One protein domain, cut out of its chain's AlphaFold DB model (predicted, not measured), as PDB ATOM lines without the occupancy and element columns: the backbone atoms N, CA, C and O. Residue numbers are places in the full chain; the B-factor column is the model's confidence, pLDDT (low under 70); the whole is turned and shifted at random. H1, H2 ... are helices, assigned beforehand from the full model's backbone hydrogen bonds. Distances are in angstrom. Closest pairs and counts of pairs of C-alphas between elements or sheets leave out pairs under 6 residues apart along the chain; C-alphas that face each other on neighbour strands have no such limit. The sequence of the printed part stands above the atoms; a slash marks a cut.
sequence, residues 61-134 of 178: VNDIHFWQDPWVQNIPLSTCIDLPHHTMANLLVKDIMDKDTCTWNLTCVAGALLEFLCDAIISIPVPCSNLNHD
ATOM      1  N   VAL A  61     -27.060 -18.213  12.140       65.94
ATOM      2  CA  VAL A  61     -28.126 -17.691  11.272       65.94
ATOM      3  C   VAL A  61     -27.679 -17.291   9.871       65.94
ATOM      4  O   VAL A  61     -28.270 -16.426   9.231       65.94
ATOM      5  N   ASN A  62     -26.621 -17.905   9.352       66.94
ATOM      6  CA  ASN A  62     -26.053 -17.445   8.087       66.94
ATOM      7  C   ASN A  62     -26.871 -17.865   6.860       66.94
ATOM      8  O   ASN A  62     -26.911 -17.082   5.904       66.94
ATOM      9  N   ASP A  63     -27.559 -19.013   6.932       75.31
ATOM     10  CA  ASP A  63     -28.100 -19.711   5.755       75.31
ATOM     11  C   ASP A  63     -29.576 -20.153   5.880       75.31
ATOM     12  O   ASP A  63     -30.078 -20.852   5.000       75.31
ATOM     13  N   ILE A  64     -30.294 -19.766   6.945       87.31
ATOM     14  CA  ILE A  64     -31.719 -20.116   7.110       87.31
ATOM     15  C   ILE A  64     -32.591 -19.097   6.366       87.31
ATOM     16  O   ILE A  64     -32.601 -17.910   6.707       87.31
ATOM     17  N   HIS A  65     -33.362 -19.566   5.386       88.50
ATOM     18  CA  HIS A  65     -34.321 -18.758   4.639       88.50
ATOM     19  C   HIS A  65     -35.602 -18.574   5.445       88.50
ATOM     20  O   HIS A  65     -36.268 -19.536   5.827       88.50
ATOM     21  N   PHE A  66     -35.983 -17.322   5.673       89.88
ATOM     22  CA  PHE A  66     -37.071 -16.969   6.576       89.88
ATOM     23  C   PHE A  66     -38.408 -17.622   6.180       89.88
ATOM     24  O   PHE A  66     -39.155 -18.066   7.052       89.88
ATOM     25  N   TRP A  67     -38.705 -17.722   4.880       87.56
ATOM     26  CA  TRP A  67     -39.993 -18.234   4.401       87.56
ATOM     27  C   TRP A  67     -39.977 -19.716   4.031       87.56
ATOM     28  O   TRP A  67     -40.978 -20.403   4.238       87.56
ATOM     29  N   GLN A  68     -38.872 -20.194   3.456       86.06
ATOM     30  CA  GLN A  68     -38.777 -21.505   2.810       86.06
ATOM     31  C   GLN A  68     -38.246 -22.597   3.737       86.06
ATOM     32  O   GLN A  68     -38.508 -23.774   3.490       86.06
ATOM     33  N   ASP A  69     -37.532 -22.229   4.800       86.44
ATOM     34  CA  ASP A  69     -37.021 -23.192   5.762       86.44
ATOM     35  C   ASP A  69     -37.999 -23.378   6.942       86.44
ATOM     36  O   ASP A  69     -38.585 -22.412   7.436       86.44
ATOM     37  N   PRO A  70     -38.205 -24.611   7.440       85.75
ATOM     38  CA  PRO A  70     -39.047 -24.865   8.608       85.75
ATOM     39  C   PRO A  70     -38.287 -24.518   9.898       85.75
ATOM     40  O   PRO A  70     -37.677 -25.389  10.503       85.75
ATOM     41  N   TRP A  71     -38.240 -23.250  10.310       88.38
ATOM     42  CA  TRP A  71     -37.470 -22.819  11.497       88.38
ATOM     43  C   TRP A  71     -38.338 -22.334  12.673       88.38
ATOM     44  O   TRP A  71     -37.889 -22.351  13.817       88.38
ATOM     45  N   VAL A  72     -39.596 -21.970  12.407       86.12
ATOM     46  CA  VAL A  72     -40.597 -21.615  13.435       86.12
ATOM     47  C   VAL A  72     -41.482 -22.813  13.777       86.12
ATOM     48  O   VAL A  72     -41.763 -23.096  14.939       86.12
ATOM     49  N   GLN A  73     -41.909 -23.535  12.745       79.00
ATOM     50  CA  GLN A  73     -42.743 -24.731  12.825       79.00
ATOM     51  C   GLN A  73     -42.065 -25.880  12.071       79.00
ATOM     52  O   GLN A  73     -41.022 -25.699  11.446       79.00
ATOM     53  N   ASN A  74     -42.684 -27.062  12.081       76.38
ATOM     54  CA  ASN A  74     -42.211 -28.228  11.321       76.38
ATOM     55  C   ASN A  74     -42.502 -28.115   9.809       76.38
ATOM     56  O   ASN A  74     -42.303 -29.073   9.068       76.38
ATOM     57  N   ILE A  75     -43.007 -26.964   9.360       78.69
ATOM     58  CA  ILE A  75     -43.305 -26.644   7.964       78.69
ATOM     59  C   ILE A  75     -42.804 -25.228   7.628       78.69
ATOM     60  O   ILE A  75     -42.738 -24.383   8.526       78.69
ATOM     61  N   PRO A  76     -42.459 -24.949   6.356       84.19
ATOM     62  CA  PRO A  76     -42.096 -23.607   5.909       84.19
ATOM     63  C   PRO A  76     -43.238 -22.606   6.092       84.19
ATOM     64  O   PRO A  76     -44.389 -22.925   5.776       84.19
ATOM     65  N   LEU A  77     -42.917 -21.376   6.506       84.56
ATOM     66  CA  LEU A  77     -43.903 -20.297   6.662       84.56
ATOM     67  C   LEU A  77     -44.609 -19.959   5.343       84.56
ATOM     68  O   LEU A  77     -45.789 -19.618   5.360       84.56
ATOM     69  N   SER A  78     -43.934 -20.128   4.201       82.06
ATOM     70  CA  SER A  78     -44.522 -19.961   2.864       82.06
ATOM     71  C   SER A  78     -45.695 -20.903   2.574       82.06
ATOM     72  O   SER A  78     -46.412 -20.700   1.604       82.06
ATOM     73  N   THR A  79     -45.874 -21.962   3.369       80.69
ATOM     74  CA  THR A  79     -47.025 -22.877   3.262       80.69
ATOM     75  C   THR A  79     -48.252 -22.335   3.997       80.69
ATOM     76  O   THR A  79     -49.372 -22.756   3.730       80.69
ATOM     77  N   CYS A  80     -48.039 -21.420   4.946       74.19
ATOM     78  CA  CYS A  80     -49.075 -20.861   5.812       74.19
ATOM     79  C   CYS A  80     -49.587 -19.501   5.324       74.19
ATOM     80  O   CYS A  80     -50.612 -19.037   5.816       74.19
ATOM     81  N   ILE A  81     -48.865 -18.850   4.408       74.75
ATOM     82  CA  ILE A  81     -49.174 -17.506   3.921       74.75
ATOM     83  C   ILE A  81     -48.973 -17.394   2.407       74.75
ATOM     84  O   ILE A  81     -48.031 -17.958   1.847       74.75
ATOM     85  N   ASP A  82     -49.814 -16.597   1.753       70.62
ATOM     86  CA  ASP A  82     -49.599 -16.189   0.366       70.62
ATOM     87  C   ASP A  82     -48.573 -15.047   0.334       70.62
ATOM     88  O   ASP A  82     -48.860 -13.910   0.709       70.62
ATOM     89  N   LEU A  83     -47.342 -15.360  -0.077       66.62
ATOM     90  CA  LEU A  83     -46.227 -14.408  -0.120       66.62
ATOM     91  C   LEU A  83     -46.521 -13.226  -1.070       66.62
ATOM     92  O   LEU A  83     -46.634 -13.447  -2.278       66.62
ATOM     93  N   PRO A  84     -46.563 -11.963  -0.588       53.94
ATOM     94  CA  PRO A  84     -47.016 -10.845  -1.420       53.94
ATOM     95  C   PRO A  84     -46.026 -10.355  -2.487       53.94
ATOM     96  O   PRO A  84     -46.417  -9.579  -3.354       53.94
ATOM     97  N   HIS A  85     -44.742 -10.732  -2.460       56.59
ATOM     98  CA  HIS A  85     -43.767 -10.174  -3.405       56.59
ATOM     99  C   HIS A  85     -42.494 -11.022  -3.529       56.59
ATOM    100  O   HIS A  85     -41.941 -11.498  -2.540       56.59
ATOM    101  N   HIS A  86     -41.957 -11.110  -4.748       59.19
ATOM    102  CA  HIS A  86     -40.661 -11.731  -5.067       59.19
ATOM    103  C   HIS A  86     -39.492 -11.123  -4.270       59.19
ATOM    104  O   HIS A  86     -38.503 -11.800  -4.006       59.19
ATOM    105  N   THR A  87     -39.620  -9.866  -3.840       57.41
ATOM    106  CA  THR A  87     -38.599  -9.137  -3.078       57.41
ATOM    107  C   THR A  87     -38.372  -9.710  -1.675       57.41
ATOM    108  O   THR A  87     -37.268  -9.608  -1.156       57.41
ATOM    109  N   MET A  88     -39.382 -10.349  -1.071       66.94
ATOM    110  CA  MET A  88     -39.276 -10.929   0.276       66.94
ATOM    111  C   MET A  88     -38.846 -12.397   0.264       66.94
ATOM    112  O   MET A  88     -38.488 -12.929   1.309       66.94
ATOM    113  N   ALA A  89     -38.847 -13.054  -0.901       70.94
ATOM    114  CA  ALA A  89     -38.572 -14.485  -1.008       70.94
ATOM    115  C   ALA A  89     -37.150 -14.866  -0.564       70.94
ATOM    116  O   ALA A  89     -36.951 -15.987  -0.118       70.94
ATOM    117  N   ASN A  90     -36.190 -13.943  -0.649       82.56
ATOM    118  CA  ASN A  90     -34.791 -14.186  -0.285       82.56
ATOM    119  C   ASN A  90     -34.431 -13.677   1.121       82.56
ATOM    120  O   ASN A  90     -33.249 -13.582   1.439       82.56
ATOM    121  N   LEU A  91     -35.424 -13.309   1.938       88.00
ATOM    122  CA  LEU A  91     -35.197 -12.857   3.309       88.00
ATOM    123  C   LEU A  91     -34.576 -13.990   4.136       88.00
ATOM    124  O   LEU A  91     -35.105 -15.103   4.161       88.00
ATOM    125  N   LEU A  92     -33.477 -13.706   4.831       89.38
ATOM    126  CA  LEU A  92     -32.828 -14.649   5.734       89.38
ATOM    127  C   LEU A  92     -33.215 -14.347   7.182       89.38
ATOM    128  O   LEU A  92     -33.505 -13.211   7.552       89.38
ATOM    129  N   VAL A  93     -33.169 -15.363   8.043       89.94
ATOM    130  CA  VAL A  93     -33.500 -15.198   9.470       89.94
ATOM    131  C   VAL A  93     -32.528 -14.234  10.171       89.94
ATOM    132  O   VAL A  93     -32.920 -13.551  11.111       89.94
ATOM    133  N   LYS A  94     -31.282 -14.086   9.695       87.88
ATOM    134  CA  LYS A  94     -30.348 -13.077  10.236       87.88
ATOM    135  C   LYS A  94     -30.782 -11.642   9.965       87.88
ATOM    136  O   LYS A  94     -30.399 -10.762  10.724       87.88
ATOM    137  N   ASP A  95     -31.554 -11.403   8.907       88.38
ATOM    138  CA  ASP A  95     -31.937 -10.049   8.492       88.38
ATOM    139  C   ASP A  95     -33.002  -9.453   9.425       88.38
ATOM    140  O   ASP A  95     -33.183  -8.239   9.479       88.38
ATOM    141  N   ILE A  96     -33.692 -10.311  10.182       89.56
ATOM    142  CA  ILE A  96     -34.658  -9.932  11.218       89.56
ATOM    143  C   ILE A  96     -34.102 -10.115  12.631       89.56
ATOM    144  O   ILE A  96     -34.848 -10.039  13.604       89.56
ATOM    145  N   MET A  97     -32.814 -10.420  12.763       88.69
ATOM    146  CA  MET A  97     -32.164 -10.650  14.044       88.69
ATOM    147  C   MET A  97     -31.282  -9.460  14.391       88.69
ATOM    148  O   MET A  97     -30.353  -9.129  13.658       88.69
ATOM    149  N   ASP A  98     -31.519  -8.872  15.556       87.19
ATOM    150  CA  ASP A  98     -30.600  -7.917  16.155       87.19
ATOM    151  C   ASP A  98     -29.688  -8.655  17.144       87.19
ATOM    152  O   ASP A  98     -30.123  -9.125  18.199       87.19
ATOM    153  N   LYS A  99     -28.411  -8.788  16.772       79.88
ATOM    154  CA  LYS A  99     -27.396  -9.473  17.584       79.88
ATOM    155  C   LYS A  99     -26.919  -8.639  18.771       79.88
ATOM    156  O   LYS A  99     -26.471  -9.229  19.750       79.88
ATOM    157  N   ASP A 100     -27.018  -7.312  18.699       84.12
ATOM    158  CA  ASP A 100     -26.562  -6.419  19.767       84.12
ATOM    159  C   ASP A 100     -27.577  -6.394  20.912       84.12
ATOM    160  O   ASP A 100     -27.205  -6.411  22.086       84.12
ATOM    161  N   THR A 101     -28.870  -6.408  20.576       86.56
ATOM    162  CA  THR A 101     -29.957  -6.431  21.569       86.56
ATOM    163  C   THR A 101     -30.476  -7.835  21.877       86.56
ATOM    164  O   THR A 101     -31.239  -8.006  22.828       86.56
ATOM    165  N   CYS A 102     -30.061  -8.847  21.110       86.44
ATOM    166  CA  CYS A 102     -30.599 -10.207  21.151       86.44
ATOM    167  C   CYS A 102     -32.123 -10.261  20.989       86.44
ATOM    168  O   CYS A 102     -32.813 -10.995  21.702       86.44
ATOM    169  N   THR A 103     -32.656  -9.478  20.055       90.06
ATOM    170  CA  THR A 103     -34.097  -9.417  19.795       90.06
ATOM    171  C   THR A 103     -34.431  -9.683  18.334       90.06
ATOM    172  O   THR A 103     -33.584  -9.599  17.443       90.06
ATOM    173  N   TRP A 104     -35.690 -10.044  18.093       92.06
ATOM    174  CA  TRP A 104     -36.238 -10.172  16.751       92.06
ATOM    175  C   TRP A 104     -36.820  -8.834  16.295       92.06
ATOM    176  O   TRP A 104     -37.700  -8.274  16.945       92.06
ATOM    177  N   ASN A 105     -36.371  -8.349  15.142       91.25
ATOM    178  CA  ASN A 105     -36.917  -7.190  14.459       91.25
ATOM    179  C   ASN A 105     -37.811  -7.639  13.295       91.25
ATOM    180  O   ASN A 105     -37.355  -7.854  12.175       91.25
ATOM    181  N   LEU A 106     -39.112  -7.745  13.562       90.12
ATOM    182  CA  LEU A 106     -40.107  -8.178  12.575       90.12
ATOM    183  C   LEU A 106     -40.670  -7.033  11.721       90.12
ATOM    184  O   LEU A 106     -41.612  -7.241  10.960       90.12
ATOM    185  N   THR A 107     -40.107  -5.824  11.808       88.25
ATOM    186  CA  THR A 107     -40.661  -4.634  11.135       88.25
ATOM    187  C   THR A 107     -40.751  -4.812   9.618       88.25
ATOM    188  O   THR A 107     -41.719  -4.379   9.003       88.25
ATOM    189  N   CYS A 108     -39.777  -5.490   9.001       83.38
ATOM    190  CA  CYS A 108     -39.752  -5.718   7.552       83.38
ATOM    191  C   CYS A 108     -40.743  -6.790   7.066       83.38
ATOM    192  O   CYS A 108     -41.016  -6.861   5.871       83.38
ATOM    193  N   VAL A 109     -41.292  -7.601   7.976       85.19
ATOM    194  CA  VAL A 109     -42.309  -8.630   7.692       85.19
ATOM    195  C   VAL A 109     -43.661  -8.300   8.329       85.19
ATOM    196  O   VAL A 109     -44.600  -9.097   8.259       85.19
ATOM    197  N   ALA A 110     -43.780  -7.112   8.929       78.31
ATOM    198  CA  ALA A 110     -45.006  -6.635   9.541       78.31
ATOM    199  C   ALA A 110     -46.121  -6.554   8.483       78.31
ATOM    200  O   ALA A 110     -45.958  -5.938   7.432       78.31
ATOM    201  N   GLY A 111     -47.250  -7.213   8.752       80.75
ATOM    202  CA  GLY A 111     -48.386  -7.305   7.827       80.75
ATOM    203  C   GLY A 111     -48.357  -8.500   6.866       80.75
ATOM    204  O   GLY A 111     -49.388  -8.799   6.271       80.75
ATOM    205  N   ALA A 112     -47.234  -9.216   6.742       82.50
ATOM    206  CA  ALA A 112     -47.169 -10.487   6.005       82.50
ATOM    207  C   ALA A 112     -47.416 -11.709   6.909       82.50
ATOM    208  O   ALA A 112     -47.795 -12.775   6.426       82.50
ATOM    209  N   LEU A 113     -47.193 -11.564   8.217       82.56
ATOM    210  CA  LEU A 113     -47.379 -12.622   9.207       82.56
ATOM    211  C   LEU A 113     -48.701 -12.474   9.959       82.56
ATOM    212  O   LEU A 113     -49.133 -11.369  10.284       82.56
ATOM    213  N   LEU A 114     -49.292 -13.619  10.295       83.88
ATOM    214  CA  LEU A 114     -50.374 -13.713  11.270       83.88
ATOM    215  C   LEU A 114     -49.810 -13.492  12.681       83.88
ATOM    216  O   LEU A 114     -48.686 -13.901  12.967       83.88
ATOM    217  N   GLU A 115     -50.596 -12.891  13.573       85.25
ATOM    218  CA  GLU A 115     -50.154 -12.499  14.923       85.25
ATOM    219  C   GLU A 115     -49.546 -13.670  15.713       85.25
ATOM    220  O   GLU A 115     -48.435 -13.566  16.225       85.25
ATOM    221  N   PHE A 116     -50.183 -14.845  15.676       85.75
ATOM    222  CA  PHE A 116     -49.662 -16.037  16.352       85.75
ATOM    223  C   PHE A 116     -48.297 -16.511  15.814       85.75
ATOM    224  O   PHE A 116     -47.547 -17.169  16.534       85.75
ATOM    225  N   LEU A 117     -47.963 -16.220  14.546       87.00
ATOM    226  CA  LEU A 117     -46.646 -16.533  13.981       87.00
ATOM    227  C   LEU A 117     -45.594 -15.550  14.492       87.00
ATOM    228  O   LEU A 117     -44.477 -15.974  14.782       87.00
ATOM    229  N   CYS A 118     -45.948 -14.271  14.640       89.00
ATOM    230  CA  CYS A 118     -45.078 -13.278  15.270       89.00
ATOM    231  C   CYS A 118     -44.744 -13.693  16.706       89.00
ATOM    232  O   CYS A 118     -43.570 -13.740  17.065       89.00
ATOM    233  N   ASP A 119     -45.753 -14.080  17.488       89.19
ATOM    234  CA  ASP A 119     -45.568 -14.536  18.870       89.19
ATOM    235  C   ASP A 119     -44.684 -15.787  18.948       89.19
ATOM    236  O   ASP A 119     -43.791 -15.886  19.797       89.19
ATOM    237  N   ALA A 120     -44.897 -16.736  18.031       88.81
ATOM    238  CA  ALA A 120     -44.081 -17.939  17.936       88.81
ATOM    239  C   ALA A 120     -42.616 -17.610  17.613       88.81
ATOM    240  O   ALA A 120     -41.727 -18.172  18.246       88.81
ATOM    241  N   ILE A 121     -42.358 -16.684  16.680       90.94
ATOM    242  CA  ILE A 121     -41.001 -16.232  16.341       90.94
ATOM    243  C   ILE A 121     -40.346 -15.542  17.537       90.94
ATOM    244  O   ILE A 121     -39.227 -15.893  17.902       90.94
ATOM    245  N   ILE A 122     -41.049 -14.608  18.182       90.62
ATOM    246  CA  ILE A 122     -40.539 -13.861  19.341       90.62
ATOM    247  C   ILE A 122     -40.186 -14.805  20.501       90.62
ATOM    248  O   ILE A 122     -39.231 -14.554  21.234       90.62
ATOM    249  N   SER A 123     -40.910 -15.918  20.636       89.06
ATOM    250  CA  SER A 123     -40.653 -16.947  21.651       89.06
ATOM    251  C   SER A 123     -39.389 -17.779  21.390       89.06
ATOM    252  O   SER A 123     -38.922 -18.480  22.291       89.06
ATOM    253  N   ILE A 124     -38.822 -17.741  20.178       88.00
ATOM    254  CA  ILE A 124     -37.560 -18.422  19.858       88.00
ATOM    255  C   ILE A 124     -36.407 -17.603  20.452       88.00
ATOM    256  O   ILE A 124     -36.260 -16.432  20.108       88.00
ATOM    257  N   PRO A 125     -35.537 -18.179  21.299       85.56
ATOM    258  CA  PRO A 125     -34.391 -17.446  21.825       85.56
ATOM    259  C   PRO A 125     -33.432 -17.016  20.711       85.56
ATOM    260  O   PRO A 125     -32.974 -17.849  19.925       85.56
ATOM    261  N   VAL A 126     -33.082 -15.728  20.679       85.75
ATOM    262  CA  VAL A 126     -32.044 -15.208  19.786       85.75
ATOM    263  C   VAL A 126     -30.669 -15.662  20.292       85.75
ATOM    264  O   VAL A 126     -30.333 -15.424  21.457       85.75
ATOM    265  N   PRO A 127     -29.836 -16.307  19.461       76.75
ATOM    266  CA  PRO A 127     -28.504 -16.729  19.876       76.75
ATOM    267  C   PRO A 127     -27.564 -15.523  20.027       76.75
ATOM    268  O   PRO A 127     -26.955 -15.060  19.070       76.75
ATOM    269  N   CYS A 128     -27.384 -15.048  21.260       68.56
ATOM    270  CA  CYS A 128     -26.462 -13.951  21.600       68.56
ATOM    271  C   CYS A 128     -24.966 -14.287  21.428       68.56
ATOM    272  O   CYS A 128     -24.104 -13.454  21.696       68.56
ATOM    273  N   SER A 129     -24.621 -15.526  21.065       68.44
ATOM    274  CA  SER A 129     -23.232 -15.972  20.946       68.44
ATOM    275  C   SER A 129     -23.005 -16.685  19.619       68.44
ATOM    276  O   SER A 129     -23.791 -17.543  19.222       68.44
ATOM    277  N   ASN A 130     -21.880 -16.391  18.966       64.00
ATOM    278  CA  ASN A 130     -21.496 -17.006  17.688       64.00
ATOM    279  C   ASN A 130     -21.032 -18.473  17.819       64.00
ATOM    280  O   ASN A 130     -20.505 -19.038  16.863       64.00
ATOM    281  N   LEU A 131     -21.172 -19.092  18.995       61.91
ATOM    282  CA  LEU A 131     -20.688 -20.452  19.257       61.91
ATOM    283  C   LEU A 131     -21.650 -21.532  18.742       61.91
ATOM    284  O   LEU A 131     -21.223 -22.639  18.409       61.91
ATOM    285  N   ASN A 132     -22.941 -21.214  18.643       67.06
ATOM    286  CA  ASN A 132     -23.949 -22.151  18.169       67.06
ATOM    287  C   ASN A 132     -24.108 -22.017  16.656       67.06
ATOM    288  O   ASN A 132     -24.406 -20.939  16.159       67.06
ATOM    289  N   HIS A 133     -23.915 -23.116  15.934       71.62
ATOM    290  CA  HIS A 133     -24.129 -23.173  14.490       71.62
ATOM    291  C   HIS A 133     -25.575 -23.568  14.193       71.62
ATOM    292  O   HIS A 133     -26.171 -24.338  14.956       71.62
ATOM    293  N   ASP A 134     -26.113 -23.066  13.083       78.62
ATOM    294  CA  ASP A 134     -27.411 -23.507  12.576       78.62
ATOM    295  C   ASP A 134     -27.407 -25.026  12.391       78.62
ATOM    296  O   ASP A 134     -26.478 -25.608  11.822       78.62
TER     297      ASP A 134
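What this domain is: This is residues 61 to 134 of the 178 residues of an uncharacterized protein of Macleaya cordata (UniProt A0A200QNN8). The domain has little regular structure: it is a body made mostly of winding loops, with the short helix H2 along one side and the small helix H1 away from it. Just after H1 the chain folds back, with residues 97 to 98 in a short antiparallel pairing with residues 103 to 104. The printed part has 74 residues, of which 12 are in H1 and then H2; the class is all helix, with no named strand. It is compact, with a radius of gyration of the C-alphas of 11.9 A and spans of 34 by 23 by 21 A.

How they stand to each other: H2, residues 115 to 122, and H1, residues 93 to 96, are apart. In H2 every O i to N i+4 pair is within hydrogen-bond range; H1 is too short for such a pair, and its one O i to N i+3 pair is within range.

Where its parts are: H2 measures 10.7 A from C-alpha 115 at (-50.154, -12.499, 14.923) to C-alpha 122 at (-40.539, -13.861, 19.341). H1 measures 5.7 A and begins at C-alpha 93, (-33.500, -15.198, 9.470).

The domain as a whole: The C-alphas of Pro 84 and Leu 131 are the two farthest apart, 34.8 A, while those of Val 61 and Asp 134, first and last printed, are 6.0 A apart. The link from H1 to H2, 18 residues, is long. The printed part has no cut. Mean pLDDT of the printed part is 80.8; residues 61 to 62, 83 to 88 and 128 to 132 are under 70.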